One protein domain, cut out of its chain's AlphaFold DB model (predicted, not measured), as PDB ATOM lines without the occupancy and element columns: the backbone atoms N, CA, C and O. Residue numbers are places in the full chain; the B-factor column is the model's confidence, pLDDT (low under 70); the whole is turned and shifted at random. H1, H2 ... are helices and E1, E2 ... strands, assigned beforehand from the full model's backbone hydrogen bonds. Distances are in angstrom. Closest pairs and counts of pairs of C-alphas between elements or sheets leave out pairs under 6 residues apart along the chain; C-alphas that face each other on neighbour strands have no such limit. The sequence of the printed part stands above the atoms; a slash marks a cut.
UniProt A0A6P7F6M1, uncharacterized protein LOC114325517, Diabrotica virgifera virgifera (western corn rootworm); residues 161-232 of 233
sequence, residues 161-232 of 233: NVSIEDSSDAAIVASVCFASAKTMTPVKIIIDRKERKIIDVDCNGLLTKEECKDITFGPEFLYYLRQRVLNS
ATOM      1  N   ASN A 161     180.769 134.375 162.324       88.81
ATOM      2  CA  ASN A 161     179.640 135.021 161.672       88.81
ATOM      3  C   ASN A 161     178.575 135.361 162.713       88.81
ATOM      4  O   ASN A 161     178.093 134.481 163.422       88.81
ATOM      5  N   VAL A 162     178.189 136.634 162.783       88.62
ATOM      6  CA  VAL A 162     177.097 137.098 163.645       88.62
ATOM      7  C   VAL A 162     176.046 137.777 162.779       88.62
ATOM      8  O   VAL A 162     176.358 138.713 162.039       88.62
ATOM      9  N   SER A 163     174.801 137.332 162.887       88.75
ATOM     10  CA  SER A 163     173.647 137.940 162.225       88.75
ATOM     11  C   SER A 163     172.576 138.269 163.252       88.75
ATOM     12  O   SER A 163     172.259 137.443 164.099       88.75
ATOM     13  N   ILE A 164     171.997 139.461 163.172       89.38
ATOM     14  CA  ILE A 164     170.860 139.843 164.015       89.38
ATOM     15  C   ILE A 164     169.588 139.414 163.278       89.38
ATOM     16  O   ILE A 164     169.366 139.865 162.156       89.38
ATOM     17  N   GLU A 165     168.805 138.516 163.878       84.56
ATOM     18  CA  GLU A 165     167.572 137.971 163.285       84.56
ATOM     19  C   GLU A 165     166.354 138.828 163.623       84.56
ATOM     20  O   GLU A 165     165.536 139.114 162.752       84.56
ATOM     21  N   ASP A 166     166.258 139.259 164.880       77.50
ATOM     22  CA  ASP A 166     165.172 140.098 165.370       77.50
ATOM     23  C   ASP A 166     165.718 141.137 166.354       77.50
ATOM     24  O   ASP A 166     166.666 140.902 167.110       77.50
ATOM     25  N   SER A 167     165.134 142.323 166.312       78.38
ATOM     26  CA  SER A 167     165.508 143.471 167.122       78.38
ATOM     27  C   SER A 167     164.228 144.196 167.511       78.38
ATOM     28  O   SER A 167     163.711 145.015 166.749       78.38
ATOM     29  N   SER A 168     163.765 143.948 168.732       84.56
ATOM     30  CA  SER A 168     162.679 144.704 169.351       84.56
ATOM     31  C   SER A 168     163.225 145.802 170.275       84.56
ATOM     32  O   SER A 168     164.438 145.961 170.471       84.56
ATOM     33  N   ASP A 169     162.328 146.583 170.872       80.38
ATOM     34  CA  ASP A 169     162.695 147.572 171.891       80.38
ATOM     35  C   ASP A 169     163.131 146.929 173.218       80.38
ATOM     36  O   ASP A 169     163.830 147.567 174.009       80.38
ATOM     37  N   ALA A 170     162.750 145.670 173.458       84.69
ATOM     38  CA  ALA A 170     163.071 144.941 174.683       84.69
ATOM     39  C   ALA A 170     164.292 144.024 174.523       84.69
ATOM     40  O   ALA A 170     165.161 144.004 175.392       84.69
ATOM     41  N   ALA A 171     164.391 143.301 173.404       89.06
ATOM     42  CA  ALA A 171     165.401 142.264 173.210       89.06
ATOM     43  C   ALA A 171     165.974 142.228 171.787       89.06
ATOM     44  O   ALA A 171     165.298 142.571 170.812       89.06
ATOM     45  N   ILE A 172     167.223 141.774 171.693       90.00
ATOM     46  CA  ILE A 172     167.953 141.493 170.455       90.00
ATOM     47  C   ILE A 172     168.173 139.987 170.368       90.00
ATOM     48  O   ILE A 172     168.708 139.392 171.301       90.00
ATOM     49  N   VAL A 173     167.813 139.386 169.237       91.69
ATOM     50  CA  VAL A 173     168.119 137.989 168.924       91.69
ATOM     51  C   VAL A 173     169.272 137.965 167.929       91.69
ATOM     52  O   VAL A 173     169.129 138.370 166.772       91.69
ATOM     53  N   ALA A 174     170.436 137.520 168.393       90.69
ATOM     54  CA  ALA A 174     171.641 137.387 167.590       90.69
ATOM     55  C   ALA A 174     171.957 135.910 167.354       90.69
ATOM     56  O   ALA A 174     172.071 135.137 168.298       90.69
ATOM     57  N   SER A 175     172.160 135.535 166.100       90.38
ATOM     58  CA  SER A 175     172.632 134.212 165.711       90.38
ATOM     59  C   SER A 175     174.127 134.249 165.460       90.38
ATOM     60  O   SER A 175     174.623 135.073 164.689       90.38
ATOM     61  N   VAL A 176     174.841 133.350 166.128       89.50
ATOM     62  CA  VAL A 176     176.291 133.206 166.060       89.50
ATOM     63  C   VAL A 176     176.625 131.867 165.416       89.50
ATOM     64  O   VAL A 176     176.120 130.823 165.822       89.50
ATOM     65  N   CYS A 177     177.488 131.892 164.408       88.31
ATOM     66  CA  CYS A 177     177.946 130.708 163.695       88.31
ATOM     67  C   CYS A 177     179.463 130.760 163.505       88.31
ATOM     68  O   CYS A 177     180.020 131.823 163.222       88.31
ATOM     69  N   PHE A 178     180.121 129.608 163.639       86.19
ATOM     70  CA  PHE A 178     181.556 129.464 163.407       86.19
ATOM     71  C   PHE A 178     181.785 128.739 162.075       86.19
ATOM     72  O   PHE A 178     181.312 127.618 161.904       86.19
ATOM     73  N   ALA A 179     182.454 129.368 161.101       73.88
ATOM     74  CA  ALA A 179     182.465 128.876 159.713       73.88
ATOM     75  C   ALA A 179     183.272 127.572 159.505       73.88
ATOM     76  O   ALA A 179     183.029 126.840 158.541       73.88
ATOM     77  N   SER A 180     184.167 127.227 160.431       69.94
ATOM     78  CA  SER A 180     184.854 125.932 160.525       69.94
ATOM     79  C   SER A 180     183.901 124.771 160.819       69.94
ATOM     80  O   SER A 180     184.186 123.642 160.424       69.94
ATOM     81  N   ALA A 181     182.735 125.039 161.413       64.75
ATOM     82  CA  ALA A 181     181.715 124.049 161.740       64.75
ATOM     83  C   ALA A 181     180.591 124.042 160.681       64.75
ATOM     84  O   ALA A 181     179.439 124.363 160.963       64.75
ATOM     85  N   LYS A 182     180.925 123.684 159.429       58.31
ATOM     86  CA  LYS A 182     180.036 123.765 158.239       58.31
ATOM     87  C   LYS A 182     178.669 123.068 158.357       58.31
ATOM     88  O   LYS A 182     177.793 123.340 157.541       58.31
ATOM     89  N   THR A 183     178.489 122.162 159.312       59.91
ATOM     90  CA  THR A 183     177.247 121.403 159.538       59.91
ATOM     91  C   THR A 183     176.451 121.886 160.748       59.91
ATOM     92  O   THR A 183     175.421 121.294 161.062       59.91
ATOM     93  N   MET A 184     176.907 122.932 161.439       66.75
ATOM     94  CA  MET A 184     176.342 123.295 162.728       66.75
ATOM     95  C   MET A 184     175.230 124.336 162.636       66.75
ATOM     96  O   MET A 184     175.347 125.360 161.960       66.75
ATOM     97  N   THR A 185     174.150 124.077 163.369       78.62
ATOM     98  CA  THR A 185     173.048 125.015 163.573       78.62
ATOM     99  C   THR A 185     173.562 126.259 164.315       78.62
ATOM    100  O   THR A 185     174.256 126.104 165.323       78.62
ATOM    101  N   PRO A 186     173.236 127.486 163.864       86.19
ATOM    102  CA  PRO A 186     173.631 128.708 164.562       86.19
ATOM    103  C   PRO A 186     173.175 128.701 166.026       86.19
ATOM    104  O   PRO A 186     172.057 128.281 166.329       86.19
ATOM    105  N   VAL A 187     174.027 129.199 166.923       87.75
ATOM    106  CA  VAL A 187     173.676 129.426 168.330       87.75
ATOM    107  C   VAL A 187     172.931 130.748 168.420       87.75
ATOM    108  O   VAL A 187     173.479 131.782 168.028       87.75
ATOM    109  N   LYS A 188     171.702 130.738 168.936       90.31
ATOM    110  CA  LYS A 188     170.927 131.967 169.131       90.31
ATOM    111  C   LYS A 188     171.148 132.501 170.533       90.31
ATOM    112  O   LYS A 188     171.045 131.776 171.514       90.31
ATOM    113  N   ILE A 189     171.429 133.788 170.626       89.50
ATOM    114  CA  ILE A 189     171.640 134.509 171.874       89.50
ATOM    115  C   ILE A 189     170.575 135.596 171.938       89.50
ATOM    116  O   ILE A 189     170.505 136.460 171.060       89.50
ATOM    117  N   ILE A 190     169.752 135.553 172.979       89.62
ATOM    118  CA  ILE A 190     168.738 136.561 173.265       89.62
ATOM    119  C   ILE A 190     169.320 137.510 174.306       89.62
ATOM    120  O   ILE A 190     169.687 137.099 175.404       89.62
ATOM    121  N   ILE A 191     169.424 138.787 173.957       88.62
ATOM    122  CA  ILE A 191     170.073 139.817 174.767       88.62
ATOM    123  C   ILE A 191     169.037 140.872 175.145       88.62
ATOM    124  O   ILE A 191     168.358 141.412 174.271       88.62
ATOM    125  N   ASP A 192     168.951 141.213 176.429       87.38
ATOM    126  CA  ASP A 192     168.180 142.359 176.903       87.38
ATOM    127  C   ASP A 192     168.825 143.642 176.383       87.38
ATOM    128  O   ASP A 192     170.002 143.923 176.634       87.38
ATOM    129  N   ARG A 193     168.058 144.445 175.653       84.06
ATOM    130  CA  ARG A 193     168.587 145.640 174.997       84.06
ATOM    131  C   ARG A 193     168.918 146.759 175.986       84.06
ATOM    132  O   ARG A 193     169.831 147.546 175.722       84.06
ATOM    133  N   LYS A 194     168.186 146.853 177.099       85.44
ATOM    134  CA  LYS A 194     168.342 147.905 178.112       85.44
ATOM    135  C   LYS A 194     169.445 147.556 179.098       85.44
ATOM    136  O   LYS A 194     170.335 148.371 179.326       85.44
ATOM    137  N   GLU A 195     169.403 146.348 179.650       85.50
ATOM    138  CA  GLU A 195     170.373 145.879 180.639       85.50
ATOM    139  C   GLU A 195     171.670 145.368 180.008       85.50
ATOM    140  O   GLU A 195     172.676 145.249 180.706       85.50
ATOM    141  N   ARG A 196     171.668 145.096 178.693       81.00
ATOM    142  CA  ARG A 196     172.796 144.510 177.946       81.00
ATOM    143  C   ARG A 196     173.265 143.177 178.532       81.00
ATOM    144  O   ARG A 196     174.461 142.890 178.554       81.00
ATOM    145  N   LYS A 197     172.322 142.365 179.010       85.00
ATOM    146  CA  LYS A 197     172.571 141.036 179.585       85.00
ATOM    147  C   LYS A 197     172.000 139.951 178.689       85.00
ATOM    148  O   LYS A 197     171.021 140.183 177.987       85.00
ATOM    149  N   ILE A 198     172.600 138.768 178.731       84.94
ATOM    150  CA  ILE A 198     172.028 137.588 178.085       84.94
ATOM    151  C   ILE A 198     170.775 137.194 178.872       84.94
ATOM    152  O   ILE A 198     170.845 136.999 180.082       84.94
ATOM    153  N   ILE A 199     169.637 137.131 178.187       86.31
ATOM    154  CA  ILE A 199     168.372 136.630 178.736       86.31
ATOM    155  C   ILE A 199     168.320 135.115 178.564       86.31
ATOM    156  O   ILE A 199     167.937 134.401 179.485       86.31
ATOM    157  N   ASP A 200     168.685 134.643 177.372       86.56
ATOM    158  CA  ASP A 200     168.613 133.234 177.012       86.56
ATOM    159  C   ASP A 200     169.635 132.901 175.920       86.56
ATOM    160  O   ASP A 200     170.039 133.766 175.136       86.56
ATOM    161  N   VAL A 201     170.047 131.638 175.866       86.44
ATOM    162  CA  VAL A 201     170.924 131.105 174.822       86.44
ATOM    163  C   VAL A 201     170.336 129.792 174.333       86.44
ATOM    164  O   VAL A 201     170.365 128.786 175.041       86.44
ATOM    165  N   ASP A 202     169.859 129.786 173.092       86.56
ATOM    166  CA  ASP A 202     169.515 128.555 172.395       86.56
ATOM    167  C   ASP A 202     170.750 128.028 171.666       86.56
ATOM    168  O   ASP A 202     171.129 128.448 170.569       86.56
ATOM    169  N   CYS A 203     171.414 127.108 172.344       80.81
ATOM    170  CA  CYS A 203     172.639 126.474 171.901       80.81
ATOM    171  C   CYS A 203     172.420 125.032 171.423       80.81
ATOM    172  O   CYS A 203     173.381 124.270 171.389       80.81
ATOM    173  N   ASN A 204     171.188 124.624 171.078       80.25
ATOM    174  CA  ASN A 204     170.884 123.282 170.550       80.25
ATOM    175  C   ASN A 204     171.467 122.119 171.392       80.25
ATOM    176  O   ASN A 204     171.871 121.089 170.856       80.25
ATOM    177  N   GLY A 205     171.550 122.289 172.717       78.50
ATOM    178  CA  GLY A 205     172.116 121.295 173.641       78.50
ATOM    179  C   GLY A 205     173.634 121.355 173.865       78.50
ATOM    180  O   GLY A 205     174.154 120.510 174.588       78.50
ATOM    181  N   LEU A 206     174.352 122.338 173.304       80.12
ATOM    182  CA  LEU A 206     175.802 122.516 173.522       80.12
ATOM    183  C   LEU A 206     176.181 122.974 174.934       80.12
ATOM    184  O   LEU A 206     177.305 122.723 175.366       80.12
ATOM    185  N   LEU A 207     175.276 123.680 175.612       82.25
ATOM    186  CA  LEU A 207     175.450 124.175 176.975       82.25
ATOM    187  C   LEU A 207     174.324 123.644 177.856       82.25
ATOM    188  O   LEU A 207     173.183 123.490 177.403       82.25
ATOM    189  N   THR A 208     174.635 123.378 179.121       81.25
ATOM    190  CA  THR A 208     173.612 123.033 180.111       81.25
ATOM    191  C   THR A 208     172.852 124.276 180.578       81.25
ATOM    192  O   THR A 208     173.311 125.414 180.457       81.25
ATOM    193  N   LYS A 209     171.669 124.069 181.171       74.81
ATOM    194  CA  LYS A 209     170.870 125.168 181.737       74.81
ATOM    195  C   LYS A 209     171.560 125.868 182.910       74.81
ATOM    196  O   LYS A 209     171.259 127.033 183.150       74.81
ATOM    197  N   GLU A 210     172.424 125.180 183.662       76.06
ATOM    198  CA  GLU A 210     173.250 125.833 184.684       76.06
ATOM    199  C   GLU A 210     174.341 126.695 184.049       76.06
ATOM    200  O   GLU A 210     174.508 127.840 184.459       76.06
ATOM    201  N   GLU A 211     175.019 126.191 183.013       76.50
ATOM    202  CA  GLU A 211     176.087 126.928 182.332       76.50
ATOM    203  C   GLU A 211     175.580 128.241 181.741       76.50
ATOM    204  O   GLU A 211     176.287 129.233 181.845       76.50
ATOM    205  N   CYS A 212     174.355 128.280 181.204       71.00
ATOM    206  CA  CYS A 212     173.754 129.492 180.636       71.00
ATOM    207  C   CYS A 212     173.404 130.588 181.664       71.00
ATOM    208  O   CYS A 212     173.260 131.744 181.268       71.00
ATOM    209  N   LYS A 213     173.255 130.271 182.960       70.25
ATOM    210  CA  LYS A 213     172.799 131.242 183.980       70.25
ATOM    211  C   LYS A 213     173.889 132.193 184.467       70.25
ATOM    212  O   LYS A 213     173.576 133.329 184.810       70.25
ATOM    213  N   ASP A 214     175.142 131.748 184.462       70.12
ATOM    214  CA  ASP A 214     176.282 132.517 184.984       70.12
ATOM    215  C   ASP A 214     177.071 133.242 183.877       70.12
ATOM    216  O   ASP A 214     178.143 133.809 184.107       70.12
ATOM    217  N   ILE A 215     176.547 133.247 182.648       70.62
ATOM    218  CA  ILE A 215     177.254 133.798 181.494       70.62
ATOM    219  C   ILE A 215     177.109 135.311 181.443       70.62
ATOM    220  O   ILE A 215     176.033 135.868 181.228       70.62
ATOM    221  N   THR A 216     178.249 135.987 181.529       77.19
ATOM    222  CA  THR A 216     178.348 137.406 181.194       77.19
ATOM    223  C   THR A 216     178.709 137.534 179.713       77.19
ATOM    224  O   THR A 216     179.636 136.877 179.241       77.19
ATOM    225  N   PHE A 217     177.979 138.357 178.955       74.31
ATOM    226  CA  PHE A 217     178.270 138.557 177.532       74.31
ATOM    227  C   PHE A 217     179.637 139.233 177.358       74.31
ATOM    228  O   PHE A 217     179.830 140.368 177.794       74.31
ATOM    229  N   GLY A 218     180.576 138.544 176.710       81.06
ATOM    230  CA  GLY A 218     181.945 139.022 176.528       81.06
ATOM    231  C   GLY A 218     182.795 138.107 175.637       81.06
ATOM    232  O   GLY A 218     182.324 137.046 175.208       81.06
ATOM    233  N   PRO A 219     184.046 138.504 175.335       84.25
ATOM    234  CA  PRO A 219     184.982 137.701 174.546       84.25
ATOM    235  C   PRO A 219     185.212 136.293 175.113       84.25
ATOM    236  O   PRO A 219     185.335 135.334 174.352       84.25
ATOM    237  N   GLU A 220     185.225 136.156 176.438       86.69
ATOM    238  CA  GLU A 220     185.428 134.897 177.155       86.69
ATOM    239  C   GLU A 220     184.293 133.909 176.877       86.69
ATOM    240  O   GLU A 220     184.543 132.729 176.631       86.69
ATOM    241  N   PHE A 221     183.049 134.400 176.839       86.06
ATOM    242  CA  PHE A 221     181.894 133.579 176.492       86.06
ATOM    243  C   PHE A 221     181.969 133.084 175.047       86.06
ATOM    244  O   PHE A 221     181.775 131.898 174.797       86.06
ATOM    245  N   LEU A 222     182.304 133.959 174.092       86.75
ATOM    246  CA  LEU A 222     182.443 133.560 172.687       86.75
ATOM    247  C   LEU A 222     183.571 132.542 172.489       86.75
ATOM    248  O   LEU A 222     183.423 131.606 171.705       86.75
ATOM    249  N   TYR A 223     184.679 132.691 173.220       88.44
ATOM    250  CA  TYR A 223     185.757 131.705 173.236       88.44
ATOM    251  C   TYR A 223     185.278 130.356 173.785       88.44
ATOM    252  O   TYR A 223     185.490 129.324 173.149       88.44
ATOM    253  N   TYR A 224     184.597 130.361 174.931       87.94
ATOM    254  CA  TYR A 224     184.064 129.153 175.553       87.94
ATOM    255  C   TYR A 224     183.050 128.437 174.650       87.94
ATOM    256  O   TYR A 224     183.163 127.230 174.419       87.94
ATOM    257  N   LEU A 225     182.117 129.190 174.064       86.56
ATOM    258  CA  LEU A 225     181.136 128.681 173.112       86.56
ATOM    259  C   LEU A 225     181.826 128.044 171.900       86.56
ATOM    260  O   LEU A 225     181.477 126.933 171.507       86.56
ATOM    261  N   ARG A 226     182.857 128.695 171.348       87.12
ATOM    262  CA  ARG A 226     183.644 128.149 170.236       87.12
ATOM    263  C   ARG A 226     184.310 126.820 170.593       87.12
ATOM    264  O   ARG A 226     184.275 125.897 169.788       87.12
ATOM    265  N   GLN A 227     184.906 126.706 171.781       87.50
ATOM    266  CA  GLN A 227     185.531 125.454 172.232       87.50
ATOM    267  C   GLN A 227     184.506 124.320 172.338       87.50
ATOM    268  O   GLN A 227     184.773 123.203 171.903       87.50
ATOM    269  N   ARG A 228     183.309 124.605 172.866       86.69
ATOM    270  CA  ARG A 228     182.207 123.630 172.925       86.69
ATOM    271  C   ARG A 228     181.775 123.173 171.534       86.69
ATOM    272  O   ARG A 228     181.636 121.974 171.318       86.69
ATOM    273  N   VAL A 229     181.636 124.111 170.598       83.50
ATOM    274  CA  VAL A 229     181.312 123.826 169.194       83.50
ATOM    275  C   VAL A 229     182.359 122.907 168.560       83.50
ATOM    276  O   VAL A 229     181.998 121.855 168.039       83.50
ATOM    277  N   LEU A 230     183.646 123.242 168.671       81.88
ATOM    278  CA  LEU A 230     184.738 122.453 168.087       81.88
ATOM    279  C   LEU A 230     184.869 121.045 168.688       81.88
ATOM    280  O   LEU A 230     185.274 120.127 167.989       81.88
ATOM    281  N   ASN A 231     184.519 120.868 169.964       83.50
ATOM    282  CA  ASN A 231     184.551 119.561 170.630       83.50
ATOM    283  C   ASN A 231     183.306 118.698 170.348       83.50
ATOM    284  O   ASN A 231     183.269 117.539 170.758       83.50
ATOM    285  N   SER A 232     182.270 119.271 169.725       75.44
ATOM    286  CA  SER A 232     181.008 118.584 169.409       75.44
ATOM    287  C   SER A 232     180.924 118.056 167.971       75.44
ATOM    288  O   SER A 232     180.055 117.234 167.682       75.44
TER     289      SER A 232
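What this domain is: This is residues 161 to 232 of the 233 residues of the protein "uncharacterized protein LOC114325517" of Diabrotica virgifera virgifera (western corn rootworm) (UniProt A0A6P7F6M1). A strongly twisted wall of four antiparallel strands, E1 to E4, goes up and back in one continuous meander, and a single helix, H1, comes after it and only grazes the sheet. A long loop, residues 203 to 218, leads from the end of E4 to H1. The printed part has 72 residues, with four named strands and one named helix in the order E1 E2 E3 E4 H1; the sheet's order is E1 - E2 - E3 - E4, and the class is mixed, helices and strands. The whole is compact, with a radius of gyration of the C-alphas of 11.9 A and spans of 34 by 24 by 20 A.

How they stand to each other: The sheet holds E1, residues 161 to 167, E2, residues 171 to 178, E3, residues 187 to 192, and E4, residues 198 to 202. They form a meander, each strand the antiparallel neighbour of the one before. E2 and E3 are inner strands and a hairpin, with directions at 153 degrees; N 174 and O 189 are 2.9 A apart, within hydrogen-bond range. E1, an edge strand, forms a hairpin with E2 at 161 degrees, where N 163 and O 175 are 2.9 A apart. E4, the other edge strand, forms a hairpin with E3, also at 161 degrees, where N 190 and O 200 are 2.8 A apart. E1 and E4 are apart. From edge to edge the strands' lines turn by 65 degrees. H1, residues 219 to 232, is on the sheet but only grazes it, with its residues 222 to 230; the closest C-alphas of E2 and H1 are those of Phe 178 and Arg 226, 7.3 A apart. In H1 every O i to N i+4 pair is within hydrogen-bond range.

Where its parts are: E1 begins at C-alpha 161 at (179.640, 135.021, 161.672) and is 17.3 A long from first to last C-alpha. E2, the longest strand by residues, measures 22.8 A, E3 16.5 A and E4 11.0 A. E4 ends at C-alpha 202 at (169.515, 128.555, 172.395). H1 measures 20.2 A and ends at C-alpha 232 at (181.008, 118.584, 169.409).

The domain as a whole: The two C-alphas farthest apart are those of Asp 169 and Asn 231, at 35.6 A. The printed part has no cut. The links E1 to E2 and E3 to E4 are tight, E2 to E3 is short, and E4 to H1, with 16 residues, is long. The mean pLDDT of the printed part is 82.3; residues 180 to 184, between E2 and E3, are under 70.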